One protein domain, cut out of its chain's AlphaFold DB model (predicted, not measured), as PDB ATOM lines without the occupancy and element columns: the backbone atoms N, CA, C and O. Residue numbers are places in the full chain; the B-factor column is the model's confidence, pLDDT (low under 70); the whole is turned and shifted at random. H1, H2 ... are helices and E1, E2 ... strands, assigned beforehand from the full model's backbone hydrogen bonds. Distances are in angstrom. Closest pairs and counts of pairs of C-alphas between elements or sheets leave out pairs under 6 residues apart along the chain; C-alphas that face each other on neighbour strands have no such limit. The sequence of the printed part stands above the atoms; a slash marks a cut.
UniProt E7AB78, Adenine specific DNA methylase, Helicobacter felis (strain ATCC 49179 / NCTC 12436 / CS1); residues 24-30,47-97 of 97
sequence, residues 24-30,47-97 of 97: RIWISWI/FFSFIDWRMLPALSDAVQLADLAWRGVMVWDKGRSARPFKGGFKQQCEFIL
ATOM      1  N   ARG A  24      30.412  -6.989  11.892       94.19
ATOM      2  CA  ARG A  24      30.778  -5.604  12.238       94.19
ATOM      3  C   ARG A  24      29.548  -4.754  12.508       94.19
ATOM      4  O   ARG A  24      29.524  -3.998  13.476       94.19
ATOM      5  N   ILE A  25      28.522  -4.891  11.671       94.25
ATOM      6  CA  ILE A  25      27.248  -4.199  11.885       94.25
ATOM      7  C   ILE A  25      26.576  -4.705  13.160       94.25
ATOM      8  O   ILE A  25      26.062  -3.898  13.934       94.25
ATOM      9  N   TRP A  26      26.662  -6.009  13.430       94.38
ATOM     10  CA  TRP A  26      26.174  -6.585  14.678       94.38
ATOM     11  C   TRP A  26      26.881  -5.995  15.909       94.38
ATOM     12  O   TRP A  26      26.198  -5.592  16.847       94.38
ATOM     13  N   ILE A  27      28.216  -5.865  15.895       97.00
ATOM     14  CA  ILE A  27      28.981  -5.243  16.997       97.00
ATOM     15  C   ILE A  27      28.492  -3.818  17.254       97.00
ATOM     16  O   ILE A  27      28.174  -3.479  18.391       97.00
ATOM     17  N   SER A  28      28.392  -2.998  16.205       95.94
ATOM     18  CA  SER A  28      27.928  -1.610  16.328       95.94
ATOM     19  C   SER A  28      26.510  -1.537  16.894       95.94
ATOM     20  O   SER A  28      26.229  -0.733  17.782       95.94
ATOM     21  N   TRP A  29      25.612  -2.399  16.412       94.62
ATOM     22  CA  TRP A  29      24.227  -2.437  16.867       94.62
ATOM     23  C   TRP A  29      24.105  -2.848  18.341       94.62
ATOM     24  O   TRP A  29      23.430  -2.162  19.111       94.62
ATOM     25  N   ILE A  30      24.803  -3.908  18.759       96.25
ATOM     26  CA  ILE A  30      24.848  -4.330  20.165       96.25
ATOM     27  C   ILE A  30      25.515  -3.266  21.039       96.25
ATOM     28  O   ILE A  30      25.013  -2.983  22.123       96.25
ATOM     29  N   PHE A  47      26.579  -6.235  34.849       94.31
ATOM     30  CA  PHE A  47      25.985  -6.570  33.570       94.31
ATOM     31  C   PHE A  47      26.404  -7.991  33.192       94.31
ATOM     32  O   PHE A  47      27.531  -8.386  33.480       94.31
ATOM     33  N   PHE A  48      25.493  -8.741  32.574       96.12
ATOM     34  CA  PHE A  48      25.759 -10.086  32.078       96.12
ATOM     35  C   PHE A  48      25.078 -10.281  30.726       96.12
ATOM     36  O   PHE A  48      23.871 -10.054  30.606       96.12
ATOM     37  N   SER A  49      25.824 -10.755  29.730       96.38
ATOM     38  CA  SER A  49      25.293 -11.101  28.410       96.38
ATOM     39  C   SER A  49      25.712 -12.496  27.980       96.38
ATOM     40  O   SER A  49      26.894 -12.818  27.919       96.38
ATOM     41  N   PHE A  50      24.726 -13.304  27.602       96.00
ATOM     42  CA  PHE A  50      24.924 -14.667  27.115       96.00
ATOM     43  C   PHE A  50      25.291 -14.679  25.628       96.00
ATOM     44  O   PHE A  50      24.721 -13.925  24.838       96.00
ATOM     45  N   ILE A  51      26.216 -15.555  25.234       96.06
ATOM     46  CA  ILE A  51      26.677 -15.693  23.850       96.06
ATOM     47  C   ILE A  51      27.232 -17.093  23.569       96.06
ATOM     48  O   ILE A  51      27.675 -17.806  24.469       96.06
ATOM     49  N   ASP A  52      27.250 -17.492  22.297       92.25
ATOM     50  CA  ASP A  52      28.014 -18.659  21.850       92.25
ATOM     51  C   ASP A  52      29.444 -18.290  21.406       92.25
ATOM     52  O   ASP A  52      29.776 -17.124  21.199       92.25
ATOM     53  N   TRP A  53      30.308 -19.299  21.247       90.44
ATOM     54  CA  TRP A  53      31.739 -19.113  20.962       90.44
ATOM     55  C   TRP A  53      32.047 -18.326  19.680       90.44
ATOM     56  O   TRP A  53      33.112 -17.721  19.593       90.44
ATOM     57  N   ARG A  54      31.156 -18.332  18.680       89.81
ATOM     58  CA  ARG A  54      31.415 -17.707  17.368       89.81
ATOM     59  C   ARG A  54      31.399 -16.190  17.459       89.81
ATOM     60  O   ARG A  54      32.160 -15.524  16.768       89.81
ATOM     61  N   MET A  55      30.528 -15.668  18.317       94.12
ATOM     62  CA  MET A  55      30.324 -14.234  18.503       94.12
ATOM     63  C   MET A  55      30.948 -13.717  19.800       94.12
ATOM     64  O   MET A  55      30.895 -12.519  20.049       94.12
ATOM     65  N   LEU A  56      31.575 -14.581  20.606       96.19
ATOM     66  CA  LEU A  56      32.199 -14.197  21.872       96.19
ATOM     67  C   LEU A  56      33.220 -13.046  21.722       96.19
ATOM     68  O   LEU A  56      33.072 -12.068  22.453       96.19
ATOM     69  N   PRO A  57      34.184 -13.076  20.773       95.56
ATOM     70  CA  PRO A  57      35.120 -11.958  20.608       95.56
ATOM     71  C   PRO A  57      34.422 -10.663  20.166       95.56
ATOM     72  O   PRO A  57      34.713  -9.584  20.672       95.56
ATOM     73  N   ALA A  58      33.433 -10.776  19.273       96.81
ATOM     74  CA  ALA A  58      32.644  -9.628  18.831       96.81
ATOM     75  C   ALA A  58      31.847  -9.003  19.982       96.81
ATOM     76  O   ALA A  58      31.725  -7.785  20.074       96.81
ATOM     77  N   LEU A  59      31.307  -9.825  20.882       97.31
ATOM     78  CA  LEU A  59      30.573  -9.320  22.029       97.31
ATOM     79  C   LEU A  59      31.500  -8.587  23.007       97.31
ATOM     80  O   LEU A  59      31.105  -7.547  23.523       97.31
ATOM     81  N   SER A  60      32.737  -9.060  23.216       96.69
ATOM     82  CA  SER A  60      33.713  -8.319  24.030       96.69
ATOM     83  C   SER A  60      34.099  -6.971  23.416       96.69
ATOM     84  O   SER A  60      34.294  -6.008  24.157       96.69
ATOM     85  N   ASP A  61      34.141  -6.865  22.083       97.06
ATOM     86  CA  ASP A  61      34.344  -5.579  21.403       97.06
ATOM     87  C   ASP A  61      33.151  -4.640  21.634       97.06
ATOM     88  O   ASP A  61      33.337  -3.459  21.920       97.06
ATOM     89  N   ALA A  62      31.920  -5.160  21.580       97.31
ATOM     90  CA  ALA A  62      30.712  -4.378  21.840       97.31
ATOM     91  C   ALA A  62      30.609  -3.895  23.302       97.31
ATOM     92  O   ALA A  62      30.156  -2.777  23.540       97.31
ATOM     93  N   VAL A  63      31.060  -4.702  24.274       96.94
ATOM     94  CA  VAL A  63      31.180  -4.299  25.692       96.94
ATOM     95  C   VAL A  63      32.118  -3.100  25.826       96.94
ATOM     96  O   VAL A  63      31.748  -2.105  26.445       96.94
ATOM     97  N   GLN A  64      33.295  -3.163  25.197       95.00
ATOM     98  CA  GLN A  64      34.262  -2.062  25.226       95.00
ATOM     99  C   GLN A  64      33.752  -0.818  24.491       95.00
ATOM    100  O   GLN A  64      33.943   0.296  24.969       95.00
ATOM    101  N   LEU A  65      33.064  -0.992  23.359       96.94
ATOM    102  CA  LEU A  65      32.467   0.113  22.603       96.94
ATOM    103  C   LEU A  65      31.435   0.902  23.428       96.94
ATOM    104  O   LEU A  65      31.258   2.096  23.204       96.94
ATOM    105  N   ALA A  66      30.764   0.238  24.369       96.56
ATOM    106  CA  ALA A  66      29.755   0.821  25.247       96.56
ATOM    107  C   ALA A  66      30.309   1.369  26.577       96.56
ATOM    108  O   ALA A  66      29.513   1.724  27.441       96.56
ATOM    109  N   ASP A  67      31.636   1.409  26.749       94.19
ATOM    110  CA  ASP A  67      32.325   1.837  27.980       94.19
ATOM    111  C   ASP A  67      31.942   1.024  29.237       94.19
ATOM    112  O   ASP A  67      32.093   1.456  30.379       94.19
ATOM    113  N   LEU A  68      31.465  -0.212  29.042       94.56
ATOM    114  CA  LEU A  68      31.228  -1.150  30.135       94.56
ATOM    115  C   LEU A  68      32.546  -1.817  30.543       94.56
ATOM    116  O   LEU A  68      33.319  -2.305  29.716       94.56
ATOM    117  N   ALA A  69      32.789  -1.908  31.851       92.19
ATOM    118  CA  ALA A  69      33.988  -2.551  32.368       92.19
ATOM    119  C   ALA A  69      33.963  -4.069  32.122       92.19
ATOM    120  O   ALA A  69      33.199  -4.800  32.758       92.19
ATOM    121  N   TRP A  70      34.859  -4.567  31.270       92.81
ATOM    122  CA  TRP A  70      35.017  -6.003  31.052       92.81
ATOM    123  C   TRP A  70      35.800  -6.657  32.202       92.81
ATOM    124  O   TRP A  70      36.943  -6.294  32.484       92.81
ATOM    125  N   ARG A  71      35.179  -7.623  32.894       92.69
ATOM    126  CA  ARG A  71      35.753  -8.281  34.087       92.69
ATOM    127  C   ARG A  71      36.150  -9.743  33.901       92.69
ATOM    128  O   ARG A  71      36.762 -10.310  34.801       92.69
ATOM    129  N   GLY A  72      35.833 -10.350  32.763       93.38
ATOM    130  CA  GLY A  72      36.171 -11.740  32.475       93.38
ATOM    131  C   GLY A  72      35.109 -12.434  31.634       93.38
ATOM    132  O   GLY A  72      34.259 -11.785  31.036       93.38
ATOM    133  N   VAL A  73      35.190 -13.760  31.575       96.94
ATOM    134  CA  VAL A  73      34.241 -14.613  30.853       96.94
ATOM    135  C   VAL A  73      33.846 -15.764  31.768       96.94
ATOM    136  O   VAL A  73      34.718 -16.459  32.293       96.94
ATOM    137  N   MET A  74      32.547 -15.992  31.946       97.25
ATOM    138  CA  MET A  74      32.037 -17.191  32.612       97.25
ATOM    139  C   MET A  74      31.655 -18.242  31.572       97.25
ATOM    140  O   MET A  74      31.091 -17.928  30.524       97.25
ATOM    141  N   VAL A  75      31.954 -19.504  31.874       96.75
ATOM    142  CA  VAL A  75      31.621 -20.642  31.012       96.75
ATOM    143  C   VAL A  75      30.343 -21.290  31.519       96.75
ATOM    144  O   VAL A  75      30.273 -21.729  32.666       96.75
ATOM    145  N   TRP A  76      29.347 -21.398  30.646       95.00
ATOM    146  CA  TRP A  76      28.141 -22.163  30.906       95.00
ATOM    147  C   TRP A  76      28.213 -23.522  30.209       95.00
ATOM    148  O   TRP A  76      28.010 -23.632  28.999       95.00
ATOM    149  N   ASP A  77      28.475 -24.576  30.982       94.06
ATOM    150  CA  ASP A  77      28.379 -25.955  30.502       94.06
ATOM    151  C   ASP A  77      26.909 -26.411  30.471       94.06
ATOM    152  O   ASP A  77      26.244 -26.538  31.503       94.06
ATOM    153  N   LYS A  78      26.392 -26.698  29.272       89.94
ATOM    154  CA  LYS A  78      25.010 -27.159  29.061       89.94
ATOM    155  C   LYS A  78      24.793 -28.627  29.450       89.94
ATOM    156  O   LYS A  78      23.668 -29.128  29.373       89.94
ATOM    157  N   GLY A  79      25.842 -29.358  29.820       90.56
ATOM    158  CA  GLY A  79      25.774 -30.744  30.270       90.56
ATOM    159  C   GLY A  79      25.109 -31.668  29.243       90.56
ATOM    160  O   GLY A  79      25.537 -31.787  28.086       90.56
ATOM    161  N   ARG A  80      24.036 -32.343  29.668       87.50
ATOM    162  CA  ARG A  80      23.254 -33.266  28.822       87.50
ATOM    163  C   ARG A  80      22.354 -32.551  27.810       87.50
ATOM    164  O   ARG A  80      21.917 -33.188  26.857       87.50
ATOM    165  N   SER A  81      22.118 -31.251  27.973       85.31
ATOM    166  CA  SER A  81      21.225 -30.465  27.110       85.31
ATOM    167  C   SER A  81      21.895 -29.981  25.820       85.31
ATOM    168  O   SER A  81      21.217 -29.495  24.912       85.31
ATOM    169  N   ALA A  82      23.219 -30.121  25.701       86.69
ATOM    170  CA  ALA A  82      23.944 -29.765  24.489       86.69
ATOM    171  C   ALA A  82      23.564 -30.693  23.320       86.69
ATOM    172  O   ALA A  82      23.811 -31.902  23.355       86.69
ATOM    173  N   ARG A  83      22.991 -30.111  22.259       83.25
ATOM    174  CA  ARG A  83      22.606 -30.841  21.046       83.25
ATOM    175  C   ARG A  83      23.843 -31.128  20.179       83.25
ATOM    176  O   ARG A  83      24.560 -30.185  19.840       83.25
ATOM    177  N   PRO A  84      24.112 -32.393  19.806       82.75
ATOM    178  CA  PRO A  84      25.210 -32.725  18.904       82.75
ATOM    179  C   PRO A  84      24.992 -32.129  17.511       82.75
ATOM    180  O   PRO A  84      23.878 -32.152  16.987       82.75
ATOM    181  N   PHE A  85      26.064 -31.633  16.897       81.75
ATOM    182  CA  PHE A  85      26.053 -31.209  15.502       81.75
ATOM    183  C   PHE A  85      26.573 -32.353  14.627       81.75
ATOM    184  O   PHE A  85      27.641 -32.906  14.891       81.75
ATOM    185  N   LYS A  86      25.818 -32.744  13.594       82.62
ATOM    186  CA  LYS A  86      26.231 -33.836  12.702       82.62
ATOM    187  C   LYS A  86      27.505 -33.424  11.957       82.62
ATOM    188  O   LYS A  86      27.489 -32.443  11.225       82.62
ATOM    189  N   GLY A  87      28.584 -34.185  12.137       86.19
ATOM    190  CA  GLY A  87      29.871 -33.919  11.483       86.19
ATOM    191  C   GLY A  87      30.682 -32.773  12.096       86.19
ATOM    192  O   GLY A  87      31.628 -32.314  11.468       86.19
ATOM    193  N   GLY A  88      30.336 -32.307  13.298       82.31
ATOM    194  CA  GLY A  88      31.103 -31.279  13.997       82.31
ATOM    195  C   GLY A  88      31.206 -31.531  15.495       82.31
ATOM    196  O   GLY A  88      30.672 -32.504  16.030       82.31
ATOM    197  N   PHE A  89      31.901 -30.627  16.182       83.75
ATOM    198  CA  PHE A  89      32.032 -30.685  17.631       83.75
ATOM    199  C   PHE A  89      30.694 -30.406  18.318       83.75
ATOM    200  O   PHE A  89      29.902 -29.558  17.893       83.75
ATOM    201  N   LYS A  90      30.446 -31.120  19.417       87.56
ATOM    202  CA  LYS A  90      29.294 -30.863  20.279       87.56
ATOM    203  C   LYS A  90      29.456 -29.479  20.907       87.56
ATOM    204  O   LYS A  90      30.454 -29.220  21.574       87.56
ATOM    205  N   GLN A  91      28.467 -28.610  20.725       89.81
ATOM    206  CA  GLN A  91      28.445 -27.281  21.341       89.81
ATOM    207  C   GLN A  91      28.109 -27.408  22.832       89.81
ATOM    208  O   GLN A  91      26.973 -27.171  23.246       89.81
ATOM    209  N   GLN A  92      29.086 -27.870  23.614       92.12
ATOM    210  CA  GLN A  92      28.933 -28.183  25.033       92.12
ATOM    211  C   GLN A  92      28.761 -26.917  25.874       92.12
ATOM    212  O   GLN A  92      27.899 -26.885  26.749       92.12
ATOM    213  N   CYS A  93      29.528 -25.876  25.551       93.88
ATOM    214  CA  CYS A  93      29.570 -24.647  26.327       93.88
ATOM    215  C   CYS A  93      28.982 -23.452  25.572       93.88
ATOM    216  O   CYS A  93      29.116 -23.336  24.351       93.88
ATOM    217  N   GLU A  94      28.363 -22.566  26.340       94.88
ATOM    218  CA  GLU A  94      28.093 -21.166  26.009       94.88
ATOM    219  C   GLU A  94      28.858 -20.272  26.989       94.88
ATOM    220  O   GLU A  94      29.492 -20.762  27.928       94.88
ATOM    221  N   PHE A  95      28.857 -18.969  26.745       96.88
ATOM    222  CA  PHE A  95      29.681 -18.009  27.466       96.88
ATOM    223  C   PHE A  95      28.834 -16.848  27.953       96.88
ATOM    224  O   PHE A  95      27.806 -16.518  27.361       96.88
ATOM    225  N   ILE A  96      29.278 -16.234  29.040       97.56
ATOM    226  CA  ILE A  96      28.666 -15.039  29.605       97.56
ATOM    227  C   ILE A  96      29.779 -14.011  29.790       97.56
ATOM    228  O   ILE A  96      30.791 -14.317  30.429       97.56
ATOM    229  N   LEU A  97      29.588 -12.834  29.199       96.00
ATOM    230  CA  LEU A  97      30.416 -11.643  29.401       96.00
ATOM    231  C   LEU A  97      29.782 -10.726  30.442       96.00
ATOM    232  O   LEU A  97      28.531 -10.664  30.452       96.00
TER     233      LEU A  97
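Overview. This is residues 24 to 30 and 47 to 97 of the 97 residues of the protein "Adenine specific DNA methylase" of Helicobacter felis (strain ATCC 49179 / NCTC 12436 / CS1) (UniProt E7AB78). A two-stranded hairpin, E1 and E2, makes one part of a flat, loosely built shape, with a long loop of residues 78 to 92 making one end of its length and helix H2 lying toward the other end. H1 packs on H2, away from the strands, and the short stretch of residues 50 to 51 pairs with E2. The printed part has 58 residues with two named helices and two named strands, in the order H1, H2, E1, E2; the sheet's order is E1 - E2, antiparallel. The class is mixed, helices and strands, though under half of the residues are in named elements. The whole is loose, with a radius of gyration of the C-alphas of 13.1 A, and the C-alphas span 37 by 23 by 12 A.

Arrangement. E1, residues 74 to 77, and E2, residues 93 to 96, are antiparallel neighbours and form a hairpin, with 151 degrees between their directions. The C-alphas of Val 75 and Phe 95 face each other at 4.8 A. Across this pair N 76 and O 94 are 2.8 A apart and N 94 and O 76 are 2.9 A apart, both within hydrogen-bond range. Residues 50 to 51 pair antiparallel with residues 95 to 96 of E2. The closest C-alphas of E2 and H2, residues 56 to 65, are those of Phe 95 and Leu 56, 7.2 A apart. H1, residues 24 to 30, touches H2, the closest C-alphas being those of Ile 27 and Ala 62 at 5.2 A. Their lines stand at a steep tilt of 63 degrees, and they run the same way. H1 is apart from E1 and from E2. In H1 and H2 every O i to N i+4 pair is within hydrogen-bond range.

Along the chain. E1 runs from Met 74 to Asp 77 and is 9.7 A long from first to last C-alpha. E2 runs from Cys 93 to Ile 96, 10.2 A, and ends with C-alpha 96 at (28.666, -15.039, 29.605). H2 runs from Leu 56, C-alpha at (32.199, -14.197, 21.872), to Leu 65, 14.3 A. H1 runs from Arg 24, C-alpha at (30.778, -5.604, 12.238), to Ile 30, 10.0 A.

Size, cuts and confidence. The two C-alphas farthest apart are those of Asp 67 and Gly 87, at 39.5 A. Residues 31 to 46 are not printed, and C-alphas 30 and 47 are 13.6 A apart across this cut, which lies in the link from H1 to H2. The link from E1 to E2 is long, with 15 residues, and the link from H2 to E1 is short, with 8. The mean pLDDT of the printed part is 92.9, and no printed residue is under 70. The printed part ends at Leu 97, the chain's last residue.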